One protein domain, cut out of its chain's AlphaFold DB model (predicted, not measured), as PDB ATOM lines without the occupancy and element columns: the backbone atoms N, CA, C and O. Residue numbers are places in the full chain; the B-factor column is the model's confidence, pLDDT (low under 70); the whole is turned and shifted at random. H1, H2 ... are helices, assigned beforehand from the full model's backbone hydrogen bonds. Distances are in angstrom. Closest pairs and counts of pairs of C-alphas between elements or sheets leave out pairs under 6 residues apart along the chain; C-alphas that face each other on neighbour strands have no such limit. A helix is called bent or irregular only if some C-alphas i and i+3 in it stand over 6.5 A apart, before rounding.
ATOM      1  N   GLU A   3       0.952  13.359  -7.449       62.34
ATOM      2  CA  GLU A   3       2.403  13.297  -7.730       62.34
ATOM      3  C   GLU A   3       2.808  12.278  -8.812       62.34
ATOM      4  O   GLU A   3       3.903  12.356  -9.362       62.34
ATOM      5  N   ARG A   4       1.953  11.289  -9.102       70.88
ATOM      6  CA  ARG A   4       2.254  10.175 -10.020       70.88
ATOM      7  C   ARG A   4       1.674  10.373 -11.419       70.88
ATOM      8  O   ARG A   4       2.057   9.642 -12.329       70.88
ATOM      9  N   VAL A   5       0.780  11.349 -11.577       73.00
ATOM     10  CA  VAL A   5       0.199  11.775 -12.852       73.00
ATOM     11  C   VAL A   5       0.600  13.241 -13.045       73.00
ATOM     12  O   VAL A   5      -0.105  14.122 -12.552       73.00
ATOM     13  N   PRO A   6       1.738  13.524 -13.712       70.56
ATOM     14  CA  PRO A   6       2.347  14.859 -13.748       70.56
ATOM     15  C   PRO A   6       1.389  15.968 -14.190       70.56
ATOM     16  O   PRO A   6       1.413  17.068 -13.647       70.56
ATOM     17  N   ALA A   7       0.497  15.631 -15.118       70.06
ATOM     18  CA  ALA A   7      -0.596  16.465 -15.590       70.06
ATOM     19  C   ALA A   7      -1.431  17.076 -14.440       70.06
ATOM     20  O   ALA A   7      -1.729  18.269 -14.447       70.06
ATOM     21  N   LEU A   8      -1.780  16.305 -13.407       73.31
ATOM     22  CA  LEU A   8      -2.676  16.772 -12.343       73.31
ATOM     23  C   LEU A   8      -1.990  17.681 -11.313       73.31
ATOM     24  O   LEU A   8      -2.682  18.332 -10.530       73.31
ATOM     25  N   ARG A   9      -0.652  17.759 -11.315       71.69
ATOM     26  CA  ARG A   9       0.136  18.474 -10.297       71.69
ATOM     27  C   ARG A   9      -0.211  19.957 -10.183       71.69
ATOM     28  O   ARG A   9      -0.237  20.476  -9.077       71.69
ATOM     29  N   ALA A  10      -0.456  20.626 -11.307       67.00
ATOM     30  CA  ALA A  10      -0.718  22.066 -11.342       67.00
ATOM     31  C   ALA A  10      -2.214  22.422 -11.289       67.00
ATOM     32  O   ALA A  10      -2.568  23.601 -11.313       67.00
ATOM     33  N   VAL A  11      -3.098  21.416 -11.288       65.94
ATOM     34  CA  VAL A  11      -4.544  21.622 -11.487       65.94
ATOM     35  C   VAL A  11      -5.391  21.104 -10.331       65.94
ATOM     36  O   VAL A  11      -6.578  21.408 -10.281       65.94
ATOM     37  N   VAL A  12      -4.795  20.357  -9.399       70.50
ATOM     38  CA  VAL A  12      -5.470  19.875  -8.197       70.50
ATOM     39  C   VAL A  12      -4.818  20.481  -6.960       70.50
ATOM     40  O   VAL A  12      -3.656  20.197  -6.680       70.50
ATOM     41  N   GLY A  13      -5.568  21.280  -6.202       65.44
ATOM     42  CA  GLY A  13      -5.108  21.895  -4.955       65.44
ATOM     43  C   GLY A  13      -5.229  23.419  -4.933       65.44
ATOM     44  O   GLY A  13      -6.046  24.017  -5.634       65.44
ATOM     45  N   LEU A  14      -4.447  24.061  -4.068       57.66
ATOM     46  CA  LEU A  14      -4.324  25.515  -4.051       57.66
ATOM     47  C   LEU A  14      -3.250  25.920  -5.058       57.66
ATOM     48  O   LEU A  14      -2.142  25.395  -5.038       57.66
ATOM     49  N   ASP A  15      -3.592  26.844  -5.944       60.56
ATOM     50  CA  ASP A  15      -2.604  27.533  -6.760       60.56
ATOM     51  C   ASP A  15      -1.798  28.464  -5.852       60.56
ATOM     52  O   ASP A  15      -2.323  29.472  -5.384       60.56
ATOM     53  N   GLU A  16      -0.535  28.132  -5.586       57.59
ATOM     54  CA  GLU A  16       0.309  28.931  -4.691       57.59
ATOM     55  C   GLU A  16       0.604  30.337  -5.236       57.59
ATOM     56  O   GLU A  16       0.890  31.243  -4.457       57.59
ATOM     57  N   ALA A  17       0.473  30.557  -6.549       55.78
ATOM     58  CA  ALA A  17       0.692  31.862  -7.171       55.78
ATOM     59  C   ALA A  17      -0.561  32.755  -7.160       55.78
ATOM     60  O   ALA A  17      -0.439  33.978  -7.180       55.78
ATOM     61  N   THR A  18      -1.769  32.174  -7.140       61.78
ATOM     62  CA  THR A  18      -3.031  32.945  -7.197       61.78
ATOM     63  C   THR A  18      -3.935  32.778  -5.977       61.78
ATOM     64  O   THR A  18      -4.969  33.440  -5.890       61.78
ATOM     65  N   GLY A  19      -3.599  31.881  -5.046       58.03
ATOM     66  CA  GLY A  19      -4.407  31.535  -3.872       58.03
ATOM     67  C   GLY A  19      -5.744  30.850  -4.192       58.03
ATOM     68  O   GLY A  19      -6.513  30.539  -3.283       58.03
ATOM     69  N   LYS A  20      -6.059  30.610  -5.473       56.38
ATOM     70  CA  LYS A  20      -7.328  30.011  -5.905       56.38
ATOM     71  C   LYS A  20      -7.260  28.490  -5.840       56.38
ATOM     72  O   LYS A  20      -6.265  27.877  -6.219       56.38
ATOM     73  N   ARG A  21      -8.357  27.858  -5.415       56.41
ATOM     74  CA  ARG A  21      -8.519  26.402  -5.523       56.41
ATOM     75  C   ARG A  21      -8.679  26.039  -7.003       56.41
ATOM     76  O   ARG A  21      -9.740  26.267  -7.579       56.41
ATOM     77  N   ARG A  22      -7.631  25.502  -7.629       62.84
ATOM     78  CA  ARG A  22      -7.740  24.825  -8.931       62.84
ATOM     79  C   ARG A  22      -8.152  23.395  -8.619       62.84
ATOM     80  O   ARG A  22      -7.410  22.745  -7.901       62.84
ATOM     81  N   GLY A  23      -9.334  22.962  -9.075       65.88
ATOM     82  CA  GLY A  23      -9.841  21.583  -8.962       65.88
ATOM     83  C   GLY A  23      -9.631  20.925  -7.590       65.88
ATOM     84  O   GLY A  23      -8.537  20.495  -7.242       65.88
ATOM     85  N   HIS A  24     -10.668  20.791  -6.769       71.12
ATOM     86  CA  HIS A  24     -10.477  20.171  -5.456       71.12
ATOM     87  C   HIS A  24     -10.008  18.717  -5.600       71.12
ATOM     88  O   HIS A  24     -10.488  17.992  -6.467       71.12
ATOM     89  N   ILE A  25      -9.115  18.265  -4.712       78.31
ATOM     90  CA  ILE A  25      -8.692  16.854  -4.665       78.31
ATOM     91  C   ILE A  25      -9.888  15.898  -4.554       78.31
ATOM     92  O   ILE A  25      -9.839  14.803  -5.105       78.31
ATOM     93  N   GLY A  26     -10.984  16.356  -3.935       80.81
ATOM     94  CA  GLY A  26     -12.262  15.646  -3.887       80.81
ATOM     95  C   GLY A  26     -12.804  15.273  -5.268       80.81
ATOM     96  O   GLY A  26     -13.227  14.143  -5.440       80.81
ATOM     97  N   SER A  27     -12.651  16.125  -6.285       84.19
ATOM     98  CA  SER A  27     -13.126  15.826  -7.643       84.19
ATOM     99  C   SER A  27     -12.414  14.633  -8.281       84.19
ATOM    100  O   SER A  27     -12.976  13.965  -9.137       84.19
ATOM    101  N   VAL A  28     -11.173  14.337  -7.877       86.56
ATOM    102  CA  VAL A  28     -10.497  13.105  -8.307       86.56
ATOM    103  C   VAL A  28     -11.115  11.897  -7.612       86.56
ATOM    104  O   VAL A  28     -11.321  10.878  -8.259       86.56
ATOM    105  N   CYS A  29     -11.421  12.001  -6.317       86.12
ATOM    106  CA  CYS A  29     -12.101  10.936  -5.583       86.12
ATOM    107  C   CYS A  29     -13.490  10.653  -6.168       86.12
ATOM    108  O   CYS A  29     -13.818   9.489  -6.373       86.12
ATOM    109  N   ASP A  30     -14.250  11.696  -6.508       87.38
ATOM    110  CA  ASP A  30     -15.568  11.572  -7.135       87.38
ATOM    111  C   ASP A  30     -15.472  10.805  -8.461       87.38
ATOM    112  O   ASP A  30     -16.218   9.855  -8.674       87.38
ATOM    113  N   LEU A  31     -14.481  11.126  -9.304       90.56
ATOM    114  CA  LEU A  31     -14.234  10.403 -10.557       90.56
ATOM    115  C   LEU A  31     -13.864   8.929 -10.350       90.56
ATOM    116  O   LEU A  31     -14.225   8.087 -11.168       90.56
ATOM    117  N   LEU A  32     -13.115   8.601  -9.292       91.12
ATOM    118  CA  LEU A  32     -12.783   7.206  -8.983       91.12
ATOM    119  C   LEU A  32     -14.031   6.420  -8.562       91.12
ATOM    120  O   LEU A  32     -14.198   5.277  -8.984       91.12
ATOM    121  N   VAL A  33     -14.902   7.042  -7.762       89.12
ATOM    122  CA  VAL A  33     -16.182   6.455  -7.345       89.12
ATOM    123  C   VAL A  33     -17.115   6.293  -8.546       89.12
ATOM    124  O   VAL A  33     -17.686   5.222  -8.724       89.12
ATOM    125  N   GLU A  34     -17.224   7.312  -9.401       89.50
ATOM    126  CA  GLU A  34     -18.030   7.280 -10.628       89.50
ATOM    127  C   GLU A  34     -17.546   6.200 -11.608       89.50
ATOM    128  O   GLU A  34     -18.356   5.507 -12.219       89.50
ATOM    129  N   ALA A  35     -16.231   5.986 -11.704       90.75
ATOM    130  CA  ALA A  35     -15.641   4.903 -12.488       90.75
ATOM    131  C   ALA A  35     -15.847   3.501 -11.873       90.75
ATOM    132  O   ALA A  35     -15.394   2.511 -12.450       90.75
ATOM    133  N   GLY A  36     -16.496   3.394 -10.706       89.56
ATOM    134  CA  GLY A  36     -16.755   2.125 -10.024       89.56
ATOM    135  C   GLY A  36     -15.502   1.470  -9.440       89.56
ATOM    136  O   GLY A  36     -15.467   0.254  -9.255       89.56
ATOM    137  N   ILE A  37     -14.450   2.250  -9.176       91.56
ATOM    138  CA  ILE A  37     -13.177   1.722  -8.688       91.56
ATOM    139  C   ILE A  37     -13.265   1.508  -7.182       91.56
ATOM    140  O   ILE A  37     -13.369   2.456  -6.401       91.56
ATOM    141  N   ASP A  38     -13.138   0.253  -6.761       88.94
ATOM    142  CA  ASP A  38     -12.983  -0.086  -5.352       88.94
ATOM    143  C   ASP A  38     -11.600   0.353  -4.850       88.94
ATOM    144  O   ASP A  38     -10.587  -0.325  -5.046       88.94
ATOM    145  N   THR A  39     -11.560   1.504  -4.181       85.38
ATOM    146  CA  THR A  39     -10.332   2.107  -3.645       85.38
ATOM    147  C   THR A  39      -9.751   1.366  -2.437       85.38
ATOM    148  O   THR A  39      -8.630   1.671  -2.023       85.38
ATOM    149  N   THR A  40     -10.456   0.367  -1.890       83.94
ATOM    150  CA  THR A  40      -9.904  -0.540  -0.868       83.94
ATOM    151  C   THR A  40      -9.011  -1.615  -1.491       83.94
ATOM    152  O   THR A  40      -8.020  -2.025  -0.884       83.94
ATOM    153  N   ARG A  41      -9.308  -2.010  -2.736       85.56
ATOM    154  CA  ARG A  41      -8.534  -2.977  -3.530       85.56
ATOM    155  C   ARG A  41      -7.493  -2.309  -4.421       85.56
ATOM    156  O   ARG A  41      -6.368  -2.799  -4.568       85.56
ATOM    157  N   TRP A  42      -7.864  -1.187  -5.028       88.94
ATOM    158  CA  TRP A  42      -7.031  -0.412  -5.937       88.94
ATOM    159  C   TRP A  42      -6.399   0.769  -5.216       88.94
ATOM    160  O   TRP A  42      -7.023   1.806  -4.992       88.94
ATOM    161  N   THR A  43      -5.111   0.643  -4.897       87.31
ATOM    162  CA  THR A  43      -4.381   1.769  -4.315       87.31
ATOM    163  C   THR A  43      -4.178   2.870  -5.358       87.31
ATOM    164  O   THR A  43      -4.019   2.610  -6.553       87.31
ATOM    165  N   GLY A  44      -4.064   4.126  -4.917       85.12
ATOM    166  CA  GLY A  44      -3.751   5.236  -5.826       85.12
ATOM    167  C   GLY A  44      -2.422   5.073  -6.584       85.12
ATOM    168  O   GLY A  44      -2.225   5.712  -7.617       85.12
ATOM    169  N   ALA A  45      -1.504   4.236  -6.085       85.94
ATOM    170  CA  ALA A  45      -0.276   3.878  -6.789       85.94
ATOM    171  C   ALA A  45      -0.538   2.865  -7.912       85.94
ATOM    172  O   ALA A  45      -0.006   3.042  -9.007       85.94
ATOM    173  N   ASP A  46      -1.381   1.858  -7.664       90.19
ATOM    174  CA  ASP A  46      -1.775   0.871  -8.675       90.19
ATOM    175  C   ASP A  46      -2.540   1.536  -9.816       90.19
ATOM    176  O   ASP A  46      -2.200   1.330 -10.977       90.19
ATOM    177  N   ILE A  47      -3.499   2.408  -9.485       91.50
ATOM    178  CA  ILE A  47      -4.282   3.176 -10.463       91.50
ATOM    179  C   ILE A  47      -3.350   3.993 -11.366       91.50
ATOM    180  O   ILE A  47      -3.417   3.897 -12.589       91.50
ATOM    181  N   ALA A  48      -2.422   4.756 -10.779       90.44
ATOM    182  CA  ALA A  48      -1.468   5.546 -11.556       90.44
ATOM    183  C   ALA A  48      -0.545   4.666 -12.416       90.44
ATOM    184  O   ALA A  48      -0.228   5.024 -13.549       90.44
ATOM    185  N   GLN A  49      -0.112   3.515 -11.896       90.75
ATOM    186  CA  GLN A  49       0.749   2.595 -12.630       90.75
ATOM    187  C   GLN A  49       0.027   1.974 -13.831       90.75
ATOM    188  O   GLN A  49       0.608   1.936 -14.914       90.75
ATOM    189  N   VAL A  50      -1.227   1.544 -13.670       92.56
ATOM    190  CA  VAL A  50      -2.035   1.007 -14.775       92.56
ATOM    191  C   VAL A  50      -2.301   2.081 -15.821       92.56
ATOM    192  O   VAL A  50      -2.070   1.837 -17.002       92.56
ATOM    193  N   LEU A  51      -2.679   3.293 -15.409       92.38
ATOM    194  CA  LEU A  51      -2.887   4.409 -16.336       92.38
ATOM    195  C   LEU A  51      -1.624   4.756 -17.133       92.38
ATOM    196  O   LEU A  51      -1.706   5.049 -18.325       92.38
ATOM    197  N   ASN A  52      -0.453   4.730 -16.495       90.88
ATOM    198  CA  ASN A  52       0.820   4.977 -17.172       90.88
ATOM    199  C   ASN A  52       1.187   3.835 -18.126       90.88
ATOM    200  O   ASN A  52       1.653   4.092 -19.233       90.88
ATOM    201  N   HIS A  53       0.963   2.587 -17.712       91.31
ATOM    202  CA  HIS A  53       1.235   1.418 -18.540       91.31
ATOM    203  C   HIS A  53       0.334   1.369 -19.777       91.31
ATOM    204  O   HIS A  53       0.838   1.183 -20.878       91.31
ATOM    205  N   ASP A  54      -0.968   1.608 -19.615       92.81
ATOM    206  CA  ASP A  54      -1.912   1.696 -20.731       92.81
ATOM    207  C   ASP A  54      -1.543   2.832 -21.693       92.81
ATOM    208  O   ASP A  54      -1.584   2.657 -22.907       92.81
ATOM    209  N   GLY A  55      -1.121   3.983 -21.157       90.94
ATOM    210  CA  GLY A  55      -0.651   5.102 -21.974       90.94
ATOM    211  C   GLY A  55       0.547   4.697 -22.820       90.94
ATOM    212  O   GLY A  55       0.502   4.809 -24.040       90.94
ATOM    213  N   ALA A  56       1.569   4.121 -22.186       90.38
ATOM    214  CA  ALA A  56       2.755   3.632 -22.878       90.38
ATOM    215  C   ALA A  56       2.425   2.554 -23.927       90.38
ATOM    216  O   ALA A  56       2.937   2.623 -25.041       90.38
ATOM    217  N   ALA A  57       1.538   1.605 -23.610       92.44
ATOM    218  CA  ALA A  57       1.114   0.546 -24.530       92.44
ATOM    219  C   ALA A  57       0.392   1.094 -25.772       92.44
ATOM    220  O   ALA A  57       0.534   0.546 -26.862       92.44
ATOM    221  N   ARG A  58      -0.348   2.199 -25.624       92.06
ATOM    222  CA  ARG A  58      -1.036   2.902 -26.720       92.06
ATOM    223  C   ARG A  58      -0.171   3.964 -27.411       92.06
ATOM    224  O   ARG A  58      -0.652   4.627 -28.327       92.06
ATOM    225  N   GLY A  59       1.074   4.165 -26.972       92.19
ATOM    226  CA  GLY A  59       1.948   5.235 -27.463       92.19
ATOM    227  C   GLY A  59       1.516   6.643 -27.035       92.19
ATOM    228  O   GLY A  59       1.919   7.630 -27.647       92.19
ATOM    229  N   TRP A  60       0.677   6.762 -26.008       89.62
ATOM    230  CA  TRP A  60       0.216   8.037 -25.470       89.62
ATOM    231  C   TRP A  60       1.123   8.511 -24.341       89.62
ATOM    232  O   TRP A  60       1.507   7.752 -23.450       89.62
ATOM    233  N   MET A  61       1.406   9.809 -24.341       85.75
ATOM    234  CA  MET A  61       2.068  10.491 -23.235       85.75
ATOM    235  C   MET A  61       1.083  11.424 -22.541       85.75
ATOM    236  O   MET A  61       0.144  11.930 -23.158       85.75
ATOM    237  N   TRP A  62       1.304  11.671 -21.252       86.62
ATOM    238  CA  TRP A  62       0.554  12.708 -20.553       86.62
ATOM    239  C   TRP A  62       0.895  14.081 -21.143       86.62
ATOM    240  O   TRP A  62       2.083  14.382 -21.291       86.62
ATOM    241  N   PRO A  63      -0.108  14.922 -21.455       85.06
ATOM    242  CA  PRO A  63       0.137  16.299 -21.857       85.06
ATOM    243  C   PRO A  63       0.916  17.066 -20.789       85.06
ATOM    244  O   PRO A  63       0.807  16.784 -19.590       85.06
ATOM    245  N   ALA A  64       1.671  18.073 -21.227       81.88
ATOM    246  CA  ALA A  64       2.281  19.025 -20.313       81.88
ATOM    247  C   ALA A  64       1.187  19.785 -19.546       81.88
ATOM    248  O   ALA A  64       0.110  20.061 -20.074       81.88
ATOM    249  N   ALA A  65       1.464  20.137 -18.289       72.50
ATOM    250  CA  ALA A  65       0.487  20.817 -17.438       72.50
ATOM    251  C   ALA A  65       0.016  22.160 -18.032       72.50
ATOM    252  O   ALA A  65      -1.131  22.547 -17.844       72.50
ATOM    253  N   GLU A  66       0.890  22.837 -18.776       74.06
ATOM    254  CA  GLU A  66       0.633  24.123 -19.432       74.06
ATOM    255  C   GLU A  66      -0.295  24.032 -20.654       74.06
ATOM    256  O   GLU A  66      -1.032  24.975 -20.929       74.06
ATOM    257  N   THR A  67      -0.317  22.899 -21.362       79.56
ATOM    258  CA  THR A  67      -1.158  22.702 -22.556       79.56
ATOM    259  C   THR A  67      -2.477  21.997 -22.248       79.56
ATOM    260  O   THR A  67      -3.296  21.774 -23.139       79.56
ATOM    261  N   MET A  68      -2.712  21.637 -20.984       77.88
ATOM    262  CA  MET A  68      -3.834  20.799 -20.592       77.88
ATOM    263  C   MET A  68      -5.007  21.610 -20.036       77.88
ATOM    264  O   MET A  68      -5.044  21.993 -18.870       77.88
ATOM    265  N   THR A  69      -6.028  21.797 -20.871       79.25
ATOM    266  CA  THR A  69      -7.209  22.617 -20.553       79.25
ATOM    267  C   THR A  69      -8.248  21.901 -19.683       79.25
ATOM    268  O   THR A  69      -9.037  22.544 -18.997       79.25
ATOM    269  N   SER A  70      -8.307  20.564 -19.712       81.38
ATOM    270  CA  SER A  70      -9.362  19.794 -19.023       81.38
ATOM    271  C   SER A  70      -8.844  18.484 -18.412       81.38
ATOM    272  O   SER A  70      -9.178  17.396 -18.886       81.38
ATOM    273  N   PRO A  71      -8.039  18.558 -17.338       81.75
ATOM    274  CA  PRO A  71      -7.414  17.389 -16.717       81.75
ATOM    275  C   PRO A  71      -8.401  16.377 -16.151       81.75
ATOM    276  O   PRO A  71      -8.198  15.181 -16.325       81.75
ATOM    277  N   LEU A  72      -9.463  16.835 -15.482       84.88
ATOM    278  CA  LEU A  72     -10.463  15.936 -14.900       84.88
ATOM    279  C   LEU A  72     -11.210  15.161 -15.990       84.88
ATOM    280  O   LEU A  72     -11.428  13.966 -15.847       84.88
ATOM    281  N   ARG A  73     -11.509  15.808 -17.123       87.31
ATOM    282  CA  ARG A  73     -12.138  15.156 -18.280       87.31
ATOM    283  C   ARG A  73     -11.201  14.152 -18.948       87.31
ATOM    284  O   ARG A  73     -11.637  13.063 -19.307       87.31
ATOM    285  N   LEU A  74      -9.918  14.495 -19.087       88.50
ATOM    286  CA  LEU A  74      -8.908  13.553 -19.566       88.50
ATOM    287  C   LEU A  74      -8.793  12.359 -18.615       88.50
ATOM    288  O   LEU A  74      -8.772  11.226 -19.075       88.50
ATOM    289  N   LEU A  75      -8.750  12.589 -17.302       89.81
ATOM    290  CA  LEU A  75      -8.696  11.513 -16.318       89.81
ATOM    291  C   LEU A  75      -9.933  10.614 -16.412       89.81
ATOM    292  O   LEU A  75      -9.762   9.408 -16.530       89.81
ATOM    293  N   ALA A  76     -11.139  11.185 -16.424       90.69
ATOM    294  CA  ALA A  76     -12.389  10.440 -16.568       90.69
ATOM    295  C   ALA A  76     -12.372   9.551 -17.821       90.69
ATOM    296  O   ALA A  76     -12.619   8.351 -17.736       90.69
ATOM    297  N   PHE A  77     -11.963  10.118 -18.962       91.88
ATOM    298  CA  PHE A  77     -11.777   9.365 -20.199       91.88
ATOM    299  C   PHE A  77     -10.753   8.237 -20.039       91.88
ATOM    300  O   PHE A  77     -10.986   7.124 -20.475       91.88
ATOM    301  N   ARG A  78      -9.605   8.478 -19.400       92.38
ATOM    302  CA  ARG A  78      -8.583   7.431 -19.226       92.38
ATOM    303  C   ARG A  78      -9.064   6.314 -18.294       92.38
ATOM    304  O   ARG A  78      -8.745   5.156 -18.545       92.38
ATOM    305  N   LEU A  79      -9.826   6.650 -17.251       93.81
ATOM    306  CA  LEU A  79     -10.412   5.679 -16.327       93.81
ATOM    307  C   LEU A  79     -11.471   4.806 -17.016       93.81
ATOM    308  O   LEU A  79     -11.487   3.604 -16.771       93.81
ATOM    309  N   SER A  80     -12.292   5.370 -17.910       92.75
ATOM    310  CA  SER A  80     -13.343   4.619 -18.615       92.75
ATOM    311  C   SER A  80     -12.814   3.598 -19.627       92.75
ATOM    312  O   SER A  80     -13.550   2.714 -20.048       92.75
ATOM    313  N   GLN A  81     -11.552   3.714 -20.047       92.19
ATOM    314  CA  GLN A  81     -10.938   2.818 -21.039       92.19
ATOM    315  C   GLN A  81     -10.363   1.532 -20.432       92.19
ATOM    316  O   GLN A  81      -9.857   0.686 -21.174       92.19
ATOM    317  N   LEU A  82     -10.369   1.409 -19.105       92.88
ATOM    318  CA  LEU A  82      -9.710   0.335 -18.373       92.88
ATOM    319  C   LEU A  82     -10.725  -0.548 -17.657       92.88
ATOM    320  O   LEU A  82     -11.728  -0.067 -17.138       92.88
ATOM    321  N   ASP A  83     -10.418  -1.842 -17.596       90.94
ATOM    322  CA  ASP A  83     -11.142  -2.778 -16.742       90.94
ATOM    323  C   ASP A  83     -10.562  -2.767 -15.319       90.94
ATOM    324  O   ASP A  83      -9.402  -3.130 -15.095       90.94
ATOM    325  N   TRP A  84     -11.399  -2.376 -14.359       91.94
ATOM    326  CA  TRP A  84     -11.068  -2.311 -12.933       91.94
ATOM    327  C   TRP A  84     -11.583  -3.514 -12.133       91.94
ATOM    328  O   TRP A  84     -11.284  -3.627 -10.940       91.94
ATOM    329  N   SER A  85     -12.335  -4.425 -12.763       89.44
ATOM    330  CA  SER A  85     -12.843  -5.640 -12.111       89.44
ATOM    331  C   SER A  85     -11.737  -6.669 -11.866       89.44
ATOM    332  O   SER A  85     -11.753  -7.392 -10.867       89.44
ATOM    333  N   SER A  86     -10.726  -6.673 -12.737       87.44
ATOM    334  CA  SER A  86      -9.518  -7.479 -12.612       87.44
ATOM    335  C   SER A  86      -8.789  -7.260 -11.268       87.44
ATOM    336  O   SER A  86      -8.848  -6.169 -10.698       87.44
ATOM    337  N   PRO A  87      -8.031  -8.256 -10.760       87.75
ATOM    338  CA  PRO A  87      -7.218  -8.084  -9.556       87.75
ATOM    339  C   PRO A  87      -6.234  -6.918  -9.686       87.75
ATOM    340  O   PRO A  87      -5.581  -6.780 -10.733       87.75
TER     341      PRO A  87
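What this domain is: This is residues 3 to 87 of the 161 residues of an uncharacterized protein of Rhodococcus pyridinivorans SB3094 (UniProt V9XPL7). Two helices, H2 and H4, lie side by side and run the same way, and the longest helix, H3, stands nearly at right angles to H4, close to it at Arg 78; the short H1 lies close to H4 at its other end, at Pro 71. Loops join this loosely connected set, and the loop of residues 11 to 24 reaches away to one far end of the domain at Thr 18, while the last printed residue, Pro 87, lies at the other. The printed part has 85 residues with four named helices, in the order H1, H2, H3, H4, and no named strand. The class is all helix, though just 39 of the 85 printed residues are in named elements. The whole is compact, with a radius of gyration of the C-alphas of 13.1 A, and spans 41 by 29 by 18 A.

Where its parts are: H3, residues 44 to 57, is the longest helix at 19.9 A from first to last C-alpha; it begins with C-alpha 44 at (-3.751, 5.236, -5.826). H4, residues 71 to 80, measures 14.2 A and ends with C-alpha 80 at (-13.343, 4.619, -18.615). H2, residues 25 to 34, measures 14.6 A. H1, residues 6 to 10, measures 8.2 A and begins with C-alpha 6 at (2.347, 14.859, -13.748). H1 is irregular: C-alphas 7 and 10 are 7.0 A apart.

How they stand to each other: H3 and H4 are close but not clearly touching, their closest C-alphas, those of Leu 51 and Arg 78, being 7.1 A apart. Their lines are about perpendicular, at 81 degrees. H4 and H2 touch, with the C-alphas of Leu 31 and Ala 76 the closest at 6.3 A. These two run the same way at a shallow tilt of 24 degrees. H1 and H4 are close but not clearly touching, with the C-alphas of Leu 8 and Pro 71 the closest at 6.5 A. H1 is apart from H2 and from H3, and H2 is apart from H3. In H2, H3 and H4 every O i to N i+4 pair is within hydrogen-bond range; in H1 it is 0 of 1, and 1 of 2 O i to N i+3 pairs is. Residues 13 to 14 pair with residues 21 to 22, antiparallel.

The domain as a whole: The two C-alphas farthest apart are those of Thr 18 and Pro 87, at 41.3 A. The links H1 to H2, with 14 residues, and H3 to H4, with 13, are long; H2 to H3, with 9, is short. The printed part has no cut. The mean pLDDT of the printed part is 81.8, and residue 3, residues 10 to 11 and residues 13 to 23 are under 70.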